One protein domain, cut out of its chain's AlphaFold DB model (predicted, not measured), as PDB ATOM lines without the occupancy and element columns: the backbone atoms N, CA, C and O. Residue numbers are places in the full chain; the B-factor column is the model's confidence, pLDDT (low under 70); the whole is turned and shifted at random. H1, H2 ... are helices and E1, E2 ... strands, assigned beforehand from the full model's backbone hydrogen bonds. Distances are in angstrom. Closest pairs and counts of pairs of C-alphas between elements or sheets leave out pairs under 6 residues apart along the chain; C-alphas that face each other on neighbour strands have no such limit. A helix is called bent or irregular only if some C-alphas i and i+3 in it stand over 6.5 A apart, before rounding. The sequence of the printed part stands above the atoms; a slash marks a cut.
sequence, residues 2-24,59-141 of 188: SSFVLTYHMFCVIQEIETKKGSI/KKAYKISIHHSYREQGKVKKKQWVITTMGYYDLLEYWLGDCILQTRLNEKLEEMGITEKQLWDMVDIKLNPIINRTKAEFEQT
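Overview. This is residues 2 to 24 and 59 to 141 of the 188 residues of an uncharacterized protein of Bacillus cereus (strain ZK / E33L) (UniProt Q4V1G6). A long, twisted sheet of three strands is covered on one face by two helices, the long H4 running along the E1 side and the shorter H3 along the E3 side, which makes two layers. Two very short helices, H1 and H2, lie on the way from the end of E3 to H3. The printed part has 106 residues, with three named strands and then four named helices in the order E1 E2 E3 H1 H2 H3 H4; the sheet order is E1 - E2 - E3, all antiparallel, and the class is mixed. The whole is loose, with a radius of gyration of the C-alphas of 16.2 A, and a rod in outline, spanning 60 by 26 by 25 A.

Along the chain. E1, residues 9 to 18, begins at C-alpha 9 (60.747, -76.276, 2.845) and is 28.3 A long. E2, residues 60 to 72, is 36.9 A long, and E3, residues 75 to 87, is 36.2 A long and bends by 52 degrees at residue 83. H1 is residues 90 to 93 and H2 residues 96 to 99. H3, residues 102 to 112, is 15.0 A long. H4, residues 116 to 139, is 31.0 A long and ends at C-alpha 139 (86.957, -80.525, -21.985). It has a kink of 49 degrees near residue 126, yet is neither bent nor irregular, but only just: C-alphas 126 and 129 are 6.4 A apart.

Arrangement. E1 and E2 are antiparallel at 152 degrees, with N 13 and O 65 within hydrogen-bond range at 2.8 A. E2 and E3 form a hairpin, antiparallel at 162 degrees, with N 66 and O 81 at 2.8 A. H4 is on the sheet at a height of 9.8 A, over E1 and, only just, E2, with 3 of its C-alphas falling on E2; it runs along the strands, at 26 degrees to E1 on the local plane. The closest C-alphas of E1 and H4, those of Cys 12 and Val 123, are 5.6 A apart. H3 is on the sheet at a height of 10.4 A and runs along the strands, at 12 degrees to E3 on the local plane; the closest C-alphas of the two, Trp 81 and Lys 108, are 7.4 A apart. H3 and H4 are close but not clearly touching, C-alphas 109 and 116 being closest at 6.7 A, at a steep tilt of 59 degrees, opposite ways. H1 only grazes the sheet and touches H4, which meets it with residues 131 to 135 alone; C-alphas 91 and 131 are closest, 6.0 A apart. H2 also only grazes the sheet and is near H4. Every O i to N i+4 pair of H3 is within hydrogen-bond range, against 17 of 20 in H4; H1 and H2 are too short for such a pair.

Size, cuts and confidence. The C-alphas farthest apart, Ser 2 and Thr 141, are 59.6 A apart. Residues 25 to 58 are not printed, and C-alphas 24 and 59 stand 11.2 A apart across this cut, in the link from E1 to E2. The links printed whole between named elements are tight. Mean pLDDT of the printed part is 90.9, and residues 2 to 8 are under 70.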
ATOM      1  N   SER A   2      43.107 -69.331  13.265       38.31
ATOM      2  CA  SER A   2      44.387 -68.924  12.676       38.31
ATOM      3  C   SER A   2      44.838 -70.015  11.708       38.31
ATOM      4  O   SER A   2      45.114 -71.137  12.133       38.31
ATOM      5  N   SER A   3      44.834 -69.718  10.409       37.47
ATOM      6  CA  SER A   3      45.426 -70.585   9.398       37.47
ATOM      7  C   SER A   3      46.932 -70.633   9.649       37.47
ATOM      8  O   SER A   3      47.658 -69.700   9.306       37.47
ATOM      9  N   PHE A   4      47.408 -71.706  10.277       43.19
ATOM     10  CA  PHE A   4      48.828 -72.025  10.282       43.19
ATOM     11  C   PHE A   4      49.242 -72.261   8.829       43.19
ATOM     12  O   PHE A   4      48.984 -73.322   8.266       43.19
ATOM     13  N   VAL A   5      49.858 -71.255   8.206       42.00
ATOM     14  CA  VAL A   5      50.595 -71.441   6.959       42.00
ATOM     15  C   VAL A   5      51.758 -72.361   7.309       42.00
ATOM     16  O   VAL A   5      52.751 -71.942   7.903       42.00
ATOM     17  N   LEU A   6      51.597 -73.650   7.031       43.25
ATOM     18  CA  LEU A   6      52.670 -74.618   7.159       43.25
ATOM     19  C   LEU A   6      53.698 -74.302   6.070       43.25
ATOM     20  O   LEU A   6      53.564 -74.715   4.922       43.25
ATOM     21  N   THR A   7      54.724 -73.526   6.411       50.09
ATOM     22  CA  THR A   7      55.908 -73.377   5.562       50.09
ATOM     23  C   THR A   7      56.684 -74.690   5.585       50.09
ATOM     24  O   THR A   7      57.484 -74.935   6.490       50.09
ATOM     25  N   TYR A   8      56.415 -75.546   4.603       61.88
ATOM     26  CA  TYR A   8      57.233 -76.705   4.277       61.88
ATOM     27  C   TYR A   8      58.358 -76.262   3.344       61.88
ATOM     28  O   TYR A   8      58.102 -75.631   2.320       61.88
ATOM     29  N   HIS A   9      59.603 -76.572   3.701       83.00
ATOM     30  CA  HIS A   9      60.747 -76.276   2.845       83.00
ATOM     31  C   HIS A   9      61.451 -77.581   2.490       83.00
ATOM     32  O   HIS A   9      62.216 -78.133   3.290       83.00
ATOM     33  N   MET A  10      61.126 -78.082   1.299       92.31
ATOM     34  CA  MET A  10      61.824 -79.190   0.666       92.31
ATOM     35  C   MET A  10      62.853 -78.629  -0.314       92.31
ATOM     36  O   MET A  10      62.545 -77.712  -1.072       92.31
ATOM     37  N   PHE A  11      64.082 -79.133  -0.264       94.19
ATOM     38  CA  PHE A  11      65.161 -78.653  -1.121       94.19
ATOM     39  C   PHE A  11      66.203 -79.741  -1.372       94.19
ATOM     40  O   PHE A  11      66.429 -80.621  -0.536       94.19
ATOM     41  N   CYS A  12      66.860 -79.653  -2.528       97.06
ATOM     42  CA  CYS A  12      67.987 -80.508  -2.868       97.06
ATOM     43  C   CYS A  12      69.257 -80.059  -2.131       97.06
ATOM     44  O   CYS A  12      69.581 -78.868  -2.063       97.06
ATOM     45  N   VAL A  13      69.984 -81.038  -1.599       97.62
ATOM     46  CA  VAL A  13      71.315 -80.897  -1.018       97.62
ATOM     47  C   VAL A  13      72.263 -81.813  -1.775       97.62
ATOM     48  O   VAL A  13      71.996 -83.001  -1.944       97.62
ATOM     49  N   ILE A  14      73.384 -81.247  -2.216       98.00
ATOM     50  CA  ILE A  14      74.457 -81.982  -2.881       98.00
ATOM     51  C   ILE A  14      75.698 -81.863  -2.009       98.00
ATOM     52  O   ILE A  14      76.143 -80.757  -1.700       98.00
ATOM     53  N   GLN A  15      76.229 -83.005  -1.588       97.94
ATOM     54  CA  GLN A  15      77.445 -83.086  -0.790       97.94
ATOM     55  C   GLN A  15      78.562 -83.677  -1.647       97.94
ATOM     56  O   GLN A  15      78.420 -84.789  -2.154       97.94
ATOM     57  N   GLU A  16      79.667 -82.948  -1.793       97.38
ATOM     58  CA  GLU A  16      80.897 -83.500  -2.363       97.38
ATOM     59  C   GLU A  16      81.546 -84.439  -1.338       97.38
ATOM     60  O   GLU A  16      81.682 -84.098  -0.161       97.38
ATOM     61  N   ILE A  17      81.916 -85.634  -1.784       96.38
ATOM     62  CA  ILE A  17      82.591 -86.659  -0.992       96.38
ATOM     63  C   ILE A  17      83.789 -87.205  -1.773       96.38
ATOM     64  O   ILE A  17      83.799 -87.195  -3.004       96.38
ATOM     65  N   GLU A  18      84.787 -87.718  -1.062       95.19
ATOM     66  CA  GLU A  18      85.957 -88.352  -1.670       95.19
ATOM     67  C   GLU A  18      85.737 -89.861  -1.863       95.19
ATOM     68  O   GLU A  18      85.193 -90.548  -0.990       95.19
ATOM     69  N   THR A  19      86.176 -90.400  -3.000       91.19
ATOM     70  CA  THR A  19      86.121 -91.833  -3.304       91.19
ATOM     71  C   THR A  19      87.490 -92.491  -3.141       91.19
ATOM     72  O   THR A  19      88.538 -91.919  -3.415       91.19
ATOM     73  N   LYS A  20      87.516 -93.760  -2.720       84.06
ATOM     74  CA  LYS A  20      88.787 -94.497  -2.574       84.06
ATOM     75  C   LYS A  20      89.378 -94.916  -3.926       84.06
ATOM     76  O   LYS A  20      90.598 -94.923  -4.104       84.06
ATOM     77  N   LYS A  21      88.507 -95.283  -4.871       81.25
ATOM     78  CA  LYS A  21      88.857 -95.760  -6.215       81.25
ATOM     79  C   LYS A  21      88.544 -94.681  -7.254       81.25
ATOM     80  O   LYS A  21      87.548 -93.972  -7.117       81.25
ATOM     81  N   GLY A  22      89.409 -94.571  -8.262       77.00
ATOM     82  CA  GLY A  22      89.151 -93.747  -9.442       77.00
ATOM     83  C   GLY A  22      88.124 -94.403 -10.366       77.00
ATOM     84  O   GLY A  22      87.911 -95.615 -10.295       77.00
ATOM     85  N   SER A  23      87.497 -93.589 -11.213       86.75
ATOM     86  CA  SER A  23      86.652 -94.072 -12.312       86.75
ATOM     87  C   SER A  23      87.519 -94.729 -13.392       86.75
ATOM     88  O   SER A  23      88.680 -94.361 -13.575       86.75
ATOM     89  N   ILE A  24      86.966 -95.714 -14.097       87.56
ATOM     90  CA  ILE A  24      87.615 -96.317 -15.265       87.56
ATOM     91  C   ILE A  24      87.202 -95.489 -16.481       87.56
ATOM     92  O   ILE A  24      86.012 -95.292 -16.705       87.56
ATOM     93  N   LYS A  59      89.007 -88.141  -7.694       94.69
ATOM     94  CA  LYS A  59      88.323 -89.077  -6.793       94.69
ATOM     95  C   LYS A  59      87.209 -88.394  -6.010       94.69
ATOM     96  O   LYS A  59      87.182 -88.411  -4.783       94.69
ATOM     97  N   LYS A  60      86.313 -87.732  -6.733       95.25
ATOM     98  CA  LYS A  60      85.168 -87.025  -6.155       95.25
ATOM     99  C   LYS A  60      83.878 -87.733  -6.528       95.25
ATOM    100  O   LYS A  60      83.771 -88.308  -7.610       95.25
ATOM    101  N   ALA A  61      82.900 -87.652  -5.642       95.94
ATOM    102  CA  ALA A  61      81.523 -88.007  -5.913       95.94
ATOM    103  C   ALA A  61      80.577 -86.998  -5.259       95.94
ATOM    104  O   ALA A  61      80.951 -86.261  -4.349       95.94
ATOM    105  N   TYR A  62      79.341 -86.983  -5.729       97.06
ATOM    106  CA  TYR A  62      78.299 -86.057  -5.335       97.06
ATOM    107  C   TYR A  62      77.129 -86.863  -4.795       97.06
ATOM    108  O   TYR A  62      76.418 -87.539  -5.541       97.06
ATOM    109  N   LYS A  63      76.947 -86.823  -3.476       97.62
ATOM    110  CA  LYS A  63      75.801 -87.430  -2.806       97.62
ATOM    111  C   LYS A  63      74.628 -86.467  -2.870       97.62
ATOM    112  O   LYS A  63      74.711 -85.356  -2.347       97.62
ATOM    113  N   ILE A  64      73.543 -86.912  -3.487       98.00
ATOM    114  CA  ILE A  64      72.391 -86.075  -3.806       98.00
ATOM    115  C   ILE A  64      71.229 -86.522  -2.933       98.00
ATOM    116  O   ILE A  64      70.820 -87.689  -2.947       98.00
ATOM    117  N   SER A  65      70.720 -85.597  -2.128       97.56
ATOM    118  CA  SER A  65      69.637 -85.843  -1.187       97.56
ATOM    119  C   SER A  65      68.571 -84.759  -1.244       97.56
ATOM    120  O   SER A  65      68.839 -83.600  -1.549       97.56
ATOM    121  N   ILE A  66      67.344 -85.142  -0.909       97.31
ATOM    122  CA  ILE A  66      66.235 -84.222  -0.686       97.31
ATOM    123  C   ILE A  66      66.031 -84.078   0.809       97.31
ATOM    124  O   ILE A  66      65.907 -85.066   1.533       97.31
ATOM    125  N   HIS A  67      66.055 -82.839   1.284       95.94
ATOM    126  CA  HIS A  67      65.847 -82.508   2.684       95.94
ATOM    127  C   HIS A  67      64.491 -81.836   2.824       95.94
ATOM    128  O   HIS A  67      64.180 -80.910   2.084       95.94
ATOM    129  N   HIS A  68      63.705 -82.280   3.797       93.50
ATOM    130  CA  HIS A  68      62.426 -81.682   4.149       93.50
ATOM    131  C   HIS A  68      62.495 -81.213   5.595       93.50
ATOM    132  O   HIS A  68      62.580 -82.015   6.528       93.50
ATOM    133  N   SER A  69      62.438 -79.894   5.775       90.19
ATOM    134  CA  SER A  69      62.333 -79.254   7.084       90.19
ATOM    135  C   SER A  69      60.903 -78.776   7.315       90.19
ATOM    136  O   SER A  69      60.351 -78.045   6.493       90.19
ATOM    137  N   TYR A  70      60.314 -79.171   8.441       88.12
ATOM    138  CA  TYR A  70      58.943 -78.819   8.816       88.12
ATOM    139  C   TYR A  70      58.820 -78.591  10.320       88.12
ATOM    140  O   TYR A  70      59.727 -78.915  11.090       88.12
ATOM    141  N   ARG A  71      57.705 -78.000  10.757       86.69
ATOM    142  CA  ARG A  71      57.397 -77.823  12.179       86.69
ATOM    143  C   ARG A  71      56.193 -78.657  12.566       86.69
ATOM    144  O   ARG A  71      55.178 -78.639  11.882       86.69
ATOM    145  N   GLU A  72      56.302 -79.328  13.700       86.25
ATOM    146  CA  GLU A  72      55.207 -80.067  14.318       86.25
ATOM    147  C   GLU A  72      55.177 -79.705  15.803       86.25
ATOM    148  O   GLU A  72      56.196 -79.804  16.489       86.25
ATOM    149  N   GLN A  73      54.035 -79.201  16.282       88.12
ATOM    150  CA  GLN A  73      53.876 -78.697  17.657       88.12
ATOM    151  C   GLN A  73      54.962 -77.672  18.054       88.12
ATOM    152  O   GLN A  73      55.518 -77.702  19.149       88.12
ATOM    153  N   GLY A  74      55.329 -76.785  17.123       85.69
ATOM    154  CA  GLY A  74      56.347 -75.747  17.331       85.69
ATOM    155  C   GLY A  74      57.803 -76.226  17.249       85.69
ATOM    156  O   GLY A  74      58.693 -75.386  17.081       85.69
ATOM    157  N   LYS A  75      58.065 -77.540  17.275       86.81
ATOM    158  CA  LYS A  75      59.411 -78.124  17.160       86.81
ATOM    159  C   LYS A  75      59.781 -78.359  15.698       86.81
ATOM    160  O   LYS A  75      58.966 -78.837  14.914       86.81
ATOM    161  N   VAL A  76      61.021 -78.035  15.335       88.12
ATOM    162  CA  VAL A  76      61.552 -78.307  13.993       88.12
ATOM    163  C   VAL A  76      61.861 -79.797  13.871       88.12
ATOM    164  O   VAL A  76      62.603 -80.347  14.683       88.12
ATOM    165  N   LYS A  77      61.315 -80.434  12.838       88.88
ATOM    166  CA  LYS A  77      61.615 -81.805  12.428       88.88
ATOM    167  C   LYS A  77      62.250 -81.800  11.041       88.88
ATOM    168  O   LYS A  77      62.014 -80.898  10.236       88.88
ATOM    169  N   LYS A  78      63.089 -82.803  10.780       91.00
ATOM    170  CA  LYS A  78      63.800 -82.965   9.510       91.00
ATOM    171  C   LYS A  78      63.673 -84.401   9.024       91.00
ATOM    172  O   LYS A  78      63.915 -85.329   9.791       91.00
ATOM    173  N   LYS A  79      63.337 -84.556   7.749       94.31
ATOM    174  CA  LYS A  79      63.473 -85.807   7.001       94.31
ATOM    175  C   LYS A  79      64.482 -85.605   5.879       94.31
ATOM    176  O   LYS A  79      64.634 -84.494   5.370       94.31
ATOM    177  N   GLN A  80      65.190 -86.671   5.533       95.94
ATOM    178  CA  GLN A  80      66.188 -86.664   4.473       95.94
ATOM    179  C   GLN A  80      66.081 -87.951   3.666       95.94
ATOM    180  O   GLN A  80      66.022 -89.038   4.240       95.94
ATOM    181  N   TRP A  81      66.115 -87.821   2.347       97.25
ATOM    182  CA  TRP A  81      66.133 -88.948   1.426       97.25
ATOM    183  C   TRP A  81      67.358 -88.835   0.547       97.25
ATOM    184  O   TRP A  81      67.501 -87.880  -0.208       97.25
ATOM    185  N   VAL A  82      68.251 -89.813   0.640       96.44
ATOM    186  CA  VAL A  82      69.315 -89.961  -0.354       96.44
ATOM    187  C   VAL A  82      68.671 -90.491  -1.628       96.44
ATOM    188  O   VAL A  82      67.985 -91.517  -1.577       96.44
ATOM    189  N   ILE A  83      68.867 -89.779  -2.735       96.88
ATOM    190  CA  ILE A  83      68.405 -90.190  -4.059       96.88
ATOM    191  C   ILE A  83      69.450 -91.125  -4.650       96.88
ATOM    192  O   ILE A  83      69.209 -92.320  -4.784       96.88
ATOM    193  N   THR A  84      70.649 -90.602  -4.897       95.75
ATOM    194  CA  THR A  84      71.774 -91.389  -5.400       95.75
ATOM    195  C   THR A  84      73.106 -90.701  -5.086       95.75
ATOM    196  O   THR A  84      73.158 -89.661  -4.422       95.75
ATOM    197  N   THR A  85      74.209 -91.320  -5.490       95.19
ATOM    198  CA  THR A  85      75.558 -90.757  -5.424       95.19
ATOM    199  C   THR A  85      76.231 -90.985  -6.766       95.19
ATOM    200  O   THR A  85      76.328 -92.128  -7.194       95.19
ATOM    201  N   MET A  86      76.693 -89.911  -7.406       94.81
ATOM    202  CA  MET A  86      77.359 -89.971  -8.711       94.81
ATOM    203  C   MET A  86      78.829 -89.606  -8.568       94.81
ATOM    204  O   MET A  86      79.154 -88.610  -7.925       94.81
ATOM    205  N   GLY A  87      79.725 -90.387  -9.159       94.69
ATOM    206  CA  GLY A  87      81.122 -90.010  -9.313       94.69
ATOM    207  C   GLY A  87      81.287 -88.775 -10.198       94.69
ATOM    208  O   GLY A  87      80.409 -88.424 -10.981       94.69
ATOM    209  N   TYR A  88      82.446 -88.124 -10.100       95.31
ATOM    210  CA  TYR A  88      82.788 -86.956 -10.916       95.31
ATOM    211  C   TYR A  88      82.596 -87.206 -12.416       95.31
ATOM    212  O   TYR A  88      82.003 -86.385 -13.105       95.31
ATOM    213  N   TYR A  89      83.066 -88.352 -12.908       94.56
ATOM    214  CA  TYR A  89      82.949 -88.702 -14.323       94.56
ATOM    215  C   TYR A  89      81.562 -89.229 -14.689       94.56
ATOM    216  O   TYR A  89      81.139 -89.052 -15.824       94.56
ATOM    217  N   ASP A  90      80.818 -89.788 -13.730       93.75
ATOM    218  CA  ASP A  90      79.451 -90.253 -13.975       93.75
ATOM    219  C   ASP A  90      78.544 -89.079 -14.370       93.75
ATOM    220  O   ASP A  90      77.662 -89.244 -15.206       93.75
ATOM    221  N   LEU A  91      78.804 -87.875 -13.836       94.75
ATOM    222  CA  LEU A  91      78.111 -86.637 -14.225       94.75
ATOM    223  C   LEU A  91      78.260 -86.277 -15.713       94.75
ATOM    224  O   LEU A  91      77.485 -85.471 -16.222       94.75
ATOM    225  N   LEU A  92      79.286 -86.804 -16.381       93.44
ATOM    226  CA  LEU A  92      79.580 -86.540 -17.790       93.44
ATOM    227  C   LEU A  92      79.018 -87.628 -18.709       93.44
ATOM    228  O   LEU A  92      78.811 -87.377 -19.894       93.44
ATOM    229  N   GLU A  93      78.813 -88.829 -18.170       91.62
ATOM    230  CA  GLU A  93      78.525 -90.042 -18.938       91.62
ATOM    231  C   GLU A  93      77.077 -90.514 -18.801       91.62
ATOM    232  O   GLU A  93      76.544 -91.108 -19.737       91.62
ATOM    233  N   TYR A  94      76.438 -90.244 -17.662       92.12
ATOM    234  CA  TYR A  94      75.119 -90.776 -17.334       92.12
ATOM    235  C   TYR A  94      74.154 -89.673 -16.929       92.12
ATOM    236  O   TYR A  94      74.524 -88.672 -16.308       92.12
ATOM    237  N   TRP A  95      72.876 -89.897 -17.223       92.88
ATOM    238  CA  TRP A  95      71.826 -89.122 -16.595       92.88
ATOM    239  C   TRP A  95      71.597 -89.634 -15.170       92.88
ATOM    240  O   TRP A  95      71.703 -90.825 -14.880       92.88
ATOM    241  N   LEU A  96      71.271 -88.732 -14.245       90.44
ATOM    242  CA  LEU A  96      71.152 -89.089 -12.834       90.44
ATOM    243  C   LEU A  96      70.033 -90.107 -12.560       90.44
ATOM    244  O   LEU A  96      70.168 -90.931 -11.652       90.44
ATOM    245  N   GLY A  97      68.950 -90.077 -13.340       89.38
ATOM    246  CA  GLY A  97      67.871 -91.056 -13.221       89.38
ATOM    247  C   GLY A  97      68.319 -92.488 -13.527       89.38
ATOM    248  O   GLY A  97      67.793 -93.417 -12.925       89.38
ATOM    249  N   ASP A  98      69.373 -92.680 -14.327       90.06
ATOM    250  CA  ASP A  98      69.936 -94.010 -14.608       90.06
ATOM    251  C   ASP A  98      70.670 -94.602 -13.387       90.06
ATOM    252  O   ASP A  98      70.907 -95.807 -13.301       90.06
ATOM    253  N   CYS A  99      71.008 -93.763 -12.401       89.62
ATOM    254  CA  CYS A  99      71.708 -94.148 -11.174       89.62
ATOM    255  C   CYS A  99      70.758 -94.532 -10.024       89.62
ATOM    256  O   CYS A  99      71.204 -94.720  -8.885       89.62
ATOM    257  N   ILE A 100      69.451 -94.625 -10.281       92.88
ATOM    258  CA  ILE A 100      68.448 -95.095  -9.325       92.88
ATOM    259  C   ILE A 100      67.437 -96.002 -10.031       92.88
ATOM    260  O   ILE A 100      66.911 -95.684 -11.086       92.88
ATOM    261  N   LEU A 101      67.130 -97.154  -9.431       94.94
ATOM    262  CA  LEU A 101      66.073 -98.020  -9.953       94.94
ATOM    263  C   LEU A 101      64.718 -97.310  -9.854       94.94
ATOM    264  O   LEU A 101      64.365 -96.841  -8.771       94.94
ATOM    265  N   GLN A 102      63.933 -97.321 -10.936       94.81
ATOM    266  CA  GLN A 102      62.622 -96.658 -10.984       94.81
ATOM    267  C   GLN A 102      61.703 -97.076  -9.827       94.81
ATOM    268  O   GLN A 102      61.010 -96.244  -9.254       94.81
ATOM    269  N   THR A 103      61.729 -98.347  -9.422       96.38
ATOM    270  CA  THR A 103      60.936 -98.838  -8.282       96.38
ATOM    271  C   THR A 103      61.306 -98.136  -6.974       96.38
ATOM    272  O   THR A 103      60.429 -97.645  -6.271       96.38
ATOM    273  N   ARG A 104      62.607 -97.991  -6.685       96.00
ATOM    274  CA  ARG A 104      63.103 -97.267  -5.500       96.00
ATOM    275  C   ARG A 104      62.858 -95.768  -5.583       96.00
ATOM    276  O   ARG A 104      62.721 -95.111  -4.553       96.00
ATOM    277  N   LEU A 105      62.875 -95.212  -6.793       96.56
ATOM    278  CA  LEU A 105      62.523 -93.818  -7.017       96.56
ATOM    279  C   LEU A 105      61.048 -93.587  -6.670       96.56
ATOM    280  O   LEU A 105      60.756 -92.703  -5.869       96.56
ATOM    281  N   ASN A 106      60.147 -94.429  -7.182       97.25
ATOM    282  CA  ASN A 106      58.713 -94.345  -6.915       97.25
ATOM    283  C   ASN A 106      58.401 -94.438  -5.412       97.25
ATOM    284  O   ASN A 106      57.700 -93.574  -4.895       97.25
ATOM    285  N   GLU A 107      58.999 -95.394  -4.692       97.44
ATOM    286  CA  GLU A 107      58.854 -95.514  -3.227       97.44
ATOM    287  C   GLU A 107      59.223 -94.209  -2.496       97.44
ATOM    288  O   GLU A 107      58.518 -93.757  -1.594       97.44
ATOM    289  N   LYS A 108      60.322 -93.561  -2.903       97.00
ATOM    290  CA  LYS A 108      60.754 -92.284  -2.316       97.00
ATOM    291  C   LYS A 108      59.801 -91.146  -2.665       97.00
ATOM    292  O   LYS A 108      59.544 -90.304  -1.811       97.00
ATOM    293  N   LEU A 109      59.319 -91.082  -3.905       96.88
ATOM    294  CA  LEU A 109      58.376 -90.055  -4.356       96.88
ATOM    295  C   LEU A 109      57.061 -90.136  -3.576       96.88
ATOM    296  O   LEU A 109      56.575 -89.107  -3.103       96.88
ATOM    297  N   GLU A 110      56.549 -91.351  -3.368       97.12
ATOM    298  CA  GLU A 110      55.380 -91.612  -2.525       97.12
ATOM    299  C   GLU A 110      55.623 -91.171  -1.076       97.12
ATOM    300  O   GLU A 110      54.810 -90.437  -0.513       97.12
ATOM    301  N   GLU A 111      56.768 -91.527  -0.484       95.38
ATOM    302  CA  GLU A 111      57.107 -91.128   0.890       95.38
ATOM    303  C   GLU A 111      57.268 -89.604   1.049       95.38
ATOM    304  O   GLU A 111      56.902 -89.022   2.076       95.38
ATOM    305  N   MET A 112      57.824 -88.943   0.031       94.50
ATOM    306  CA  MET A 112      57.997 -87.491  -0.007       94.50
ATOM    307  C   MET A 112      56.691 -86.748  -0.314       94.50
ATOM    308  O   MET A 112      56.588 -85.567   0.022       94.50
ATOM    309  N   GLY A 113      55.716 -87.413  -0.940       94.69
ATOM    310  CA  GLY A 113      54.481 -86.800  -1.421       94.69
ATOM    311  C   GLY A 113      54.709 -85.804  -2.563       94.69
ATOM    312  O   GLY A 113      54.028 -84.780  -2.617       94.69
ATOM    313  N   ILE A 114      55.686 -86.063  -3.442       95.25
ATOM    314  CA  ILE A 114      56.014 -85.201  -4.592       95.25
ATOM    315  C   ILE A 114      55.992 -85.988  -5.901       95.25
ATOM    316  O   ILE A 114      56.175 -87.202  -5.926       95.25
ATOM    317  N   THR A 115      55.813 -85.276  -7.008       96.81
ATOM    318  CA  THR A 115      55.957 -85.849  -8.352       96.81
ATOM    319  C   THR A 115      57.426 -85.989  -8.746       96.81
ATOM    320  O   THR A 115      58.289 -85.244  -8.275       96.81
ATOM    321  N   GLU A 116      57.706 -86.897  -9.682       96.50
ATOM    322  CA  GLU A 116      59.044 -87.049 -10.262       96.50
ATOM    323  C   GLU A 116      59.543 -85.746 -10.905       96.50
ATOM    324  O   GLU A 116      60.687 -85.345 -10.706       96.50
ATOM    325  N   LYS A 117      58.658 -85.012 -11.591       96.50
ATOM    326  CA  LYS A 117      58.999 -83.706 -12.166       96.50
ATOM    327  C   LYS A 117      59.474 -82.720 -11.094       96.50
ATOM    328  O   LYS A 117      60.494 -82.070 -11.280       96.50
ATOM    329  N   GLN A 118      58.764 -82.618  -9.968       96.25
ATOM    330  CA  GLN A 118      59.166 -81.728  -8.872       96.25
ATOM    331  C   GLN A 118      60.517 -82.130  -8.273       96.25
ATOM    332  O   GLN A 118      61.302 -81.254  -7.907       96.25
ATOM    333  N   LEU A 119      60.796 -83.434  -8.175       96.88
ATOM    334  CA  LEU A 119      62.104 -83.923  -7.755       96.88
ATOM    335  C   LEU A 119      63.199 -83.426  -8.705       96.88
ATOM    336  O   LEU A 119      64.160 -82.809  -8.242       96.88
ATOM    337  N   TRP A 120      63.049 -83.674 -10.008       96.38
ATOM    338  CA  TRP A 120      64.061 -83.305 -10.996       96.38
ATOM    339  C   TRP A 120      64.222 -81.795 -11.141       96.38
ATOM    340  O   TRP A 120      65.354 -81.328 -11.116       96.38
ATOM    341  N   ASP A 121      63.137 -81.016 -11.106       96.31
ATOM    342  CA  ASP A 121      63.211 -79.549 -11.083       96.31
ATOM    343  C   ASP A 121      64.099 -79.053  -9.914       96.31
ATOM    344  O   ASP A 121      64.939 -78.168 -10.087       96.31
ATOM    345  N   MET A 122      63.963 -79.635  -8.711       95.69
ATOM    346  CA  MET A 122      64.790 -79.266  -7.549       95.69
ATOM    347  C   MET A 122      66.249 -79.718  -7.676       95.69
ATOM    348  O   MET A 122      67.151 -79.004  -7.223       95.69
ATOM    349  N   VAL A 123      66.480 -80.914  -8.222       96.88
ATOM    350  CA  VAL A 123      67.822 -81.482  -8.402       96.88
ATOM    351  C   VAL A 123      68.583 -80.702  -9.470       96.88
ATOM    352  O   VAL A 123      69.693 -80.249  -9.199       96.88
ATOM    353  N   ASP A 124      67.973 -80.454 -10.627       96.19
ATOM    354  CA  ASP A 124      68.586 -79.799 -11.784       96.19
ATOM    355  C   ASP A 124      69.063 -78.380 -11.462       96.19
ATOM    356  O   ASP A 124      70.164 -77.989 -11.854       96.19
ATOM    357  N   ILE A 125      68.299 -77.627 -10.660       96.56
ATOM    358  CA  ILE A 125      68.696 -76.289 -10.184       96.56
ATOM    359  C   ILE A 125      70.055 -76.320  -9.467       96.56
ATOM    360  O   ILE A 125      70.835 -75.370  -9.564       96.56
ATOM    361  N   LYS A 126      70.345 -77.388  -8.716       96.56
ATOM    362  CA  LYS A 126      71.589 -77.529  -7.947       96.56
ATOM    363  C   LYS A 126      72.671 -78.282  -8.709       96.56
ATOM    364  O   LYS A 126      73.846 -77.948  -8.558       96.56
ATOM    365  N   LEU A 127      72.291 -79.282  -9.497       96.69
ATOM    366  CA  LEU A 127      73.210 -80.202 -10.147       96.69
ATOM    367  C   LEU A 127      73.756 -79.650 -11.467       96.69
ATOM    368  O   LEU A 127      74.951 -79.791 -11.716       96.69
ATOM    369  N   ASN A 128      72.944 -78.956 -12.272       97.06
ATOM    370  CA  ASN A 128      73.380 -78.440 -13.575       97.06
ATOM    371  C   ASN A 128      74.602 -77.508 -13.493       97.06
ATOM    372  O   ASN A 128      75.514 -77.662 -14.303       97.06
ATOM    373  N   PRO A 129      74.713 -76.583 -12.515       97.81
ATOM    374  CA  PRO A 129      75.933 -75.792 -12.348       97.81
ATOM    375  C   PRO A 129      77.185 -76.637 -12.065       97.81
ATOM    376  O   PRO A 129      78.279 -76.251 -12.477       97.81
ATOM    377  N   ILE A 130      77.035 -77.773 -11.373       97.56
ATOM    378  CA  ILE A 130      78.133 -78.709 -11.097       97.56
ATOM    379  C   ILE A 130      78.503 -79.441 -12.387       97.56
ATOM    380  O   ILE A 130      79.662 -79.386 -12.776       97.56
ATOM    381  N   ILE A 131      77.521 -80.019 -13.089       97.50
ATOM    382  CA  ILE A 131      77.723 -80.695 -14.381       97.50
ATOM    383  C   ILE A 131      78.436 -79.768 -15.369       97.50
ATOM    384  O   ILE A 131      79.430 -80.160 -15.970       97.50
ATOM    385  N   ASN A 132      77.982 -78.520 -15.502       97.94
ATOM    386  CA  ASN A 132      78.579 -77.554 -16.425       97.94
ATOM    387  C   ASN A 132      80.042 -77.251 -16.083       97.94
ATOM    388  O   ASN A 132      80.874 -77.162 -16.984       97.94
ATOM    389  N   ARG A 133      80.372 -77.121 -14.793       97.56
ATOM    390  CA  ARG A 133      81.757 -76.919 -14.352       97.56
ATOM    391  C   ARG A 133      82.612 -78.157 -14.615       97.56
ATOM    392  O   ARG A 133      83.668 -78.032 -15.221       97.56
ATOM    393  N   THR A 134      82.139 -79.333 -14.208       96.50
ATOM    394  CA  THR A 134      82.809 -80.622 -14.434       96.50
ATOM    395  C   THR A 134      83.061 -80.852 -15.924       96.50
ATOM    396  O   THR A 134      84.148 -81.275 -16.307       96.50
ATOM    397  N   LYS A 135      82.089 -80.516 -16.780       97.25
ATOM    398  CA  LYS A 135      82.224 -80.599 -18.236       97.25
ATOM    399  C   LYS A 135      83.298 -79.646 -18.751       97.25
ATOM    400  O   LYS A 135      84.186 -80.094 -19.463       97.25
ATOM    401  N   ALA A 136      83.269 -78.377 -18.344       97.75
ATOM    402  CA  ALA A 136      84.282 -77.404 -18.749       97.75
ATOM    403  C   ALA A 136      85.701 -77.809 -18.301       97.75
ATOM    404  O   ALA A 136      86.652 -77.634 -19.054       97.75
ATOM    405  N   GLU A 137      85.846 -78.375 -17.099       96.19
ATOM    406  CA  GLU A 137      87.113 -78.927 -16.602       96.19
ATOM    407  C   GLU A 137      87.563 -80.142 -17.433       96.19
ATOM    408  O   GLU A 137      88.729 -80.232 -17.820       96.19
ATOM    409  N   PHE A 138      86.644 -81.060 -17.752       95.94
ATOM    410  CA  PHE A 138      86.940 -82.259 -18.537       95.94
ATOM    411  C   PHE A 138      87.305 -81.951 -19.992       95.94
ATOM    412  O   PHE A 138      88.206 -82.583 -20.537       95.94
ATOM    413  N   GLU A 139      86.674 -80.952 -20.608       96.12
ATOM    414  CA  GLU A 139      86.957 -80.525 -21.985       96.12
ATOM    415  C   GLU A 139      88.398 -80.022 -22.183       96.12
ATOM    416  O   GLU A 139      88.906 -80.025 -23.303       96.12
ATOM    417  N   GLN A 140      89.093 -79.645 -21.103       96.44
ATOM    418  CA  GLN A 140      90.511 -79.263 -21.144       96.44
ATOM    419  C   GLN A 140      91.475 -80.456 -21.064       96.44
ATOM    420  O   GLN A 140      92.687 -80.276 -21.192       96.44
ATOM    421  N   THR A 141      90.972 -81.669 -20.828       95.44
ATOM    422  CA  THR A 141      91.804 -82.864 -20.640       95.44
ATOM    423  C   THR A 141      92.237 -83.485 -21.966       95.44
ATOM    424  O   THR A 141      91.537 -83.399 -22.975       95.44
TER     425      THR A 141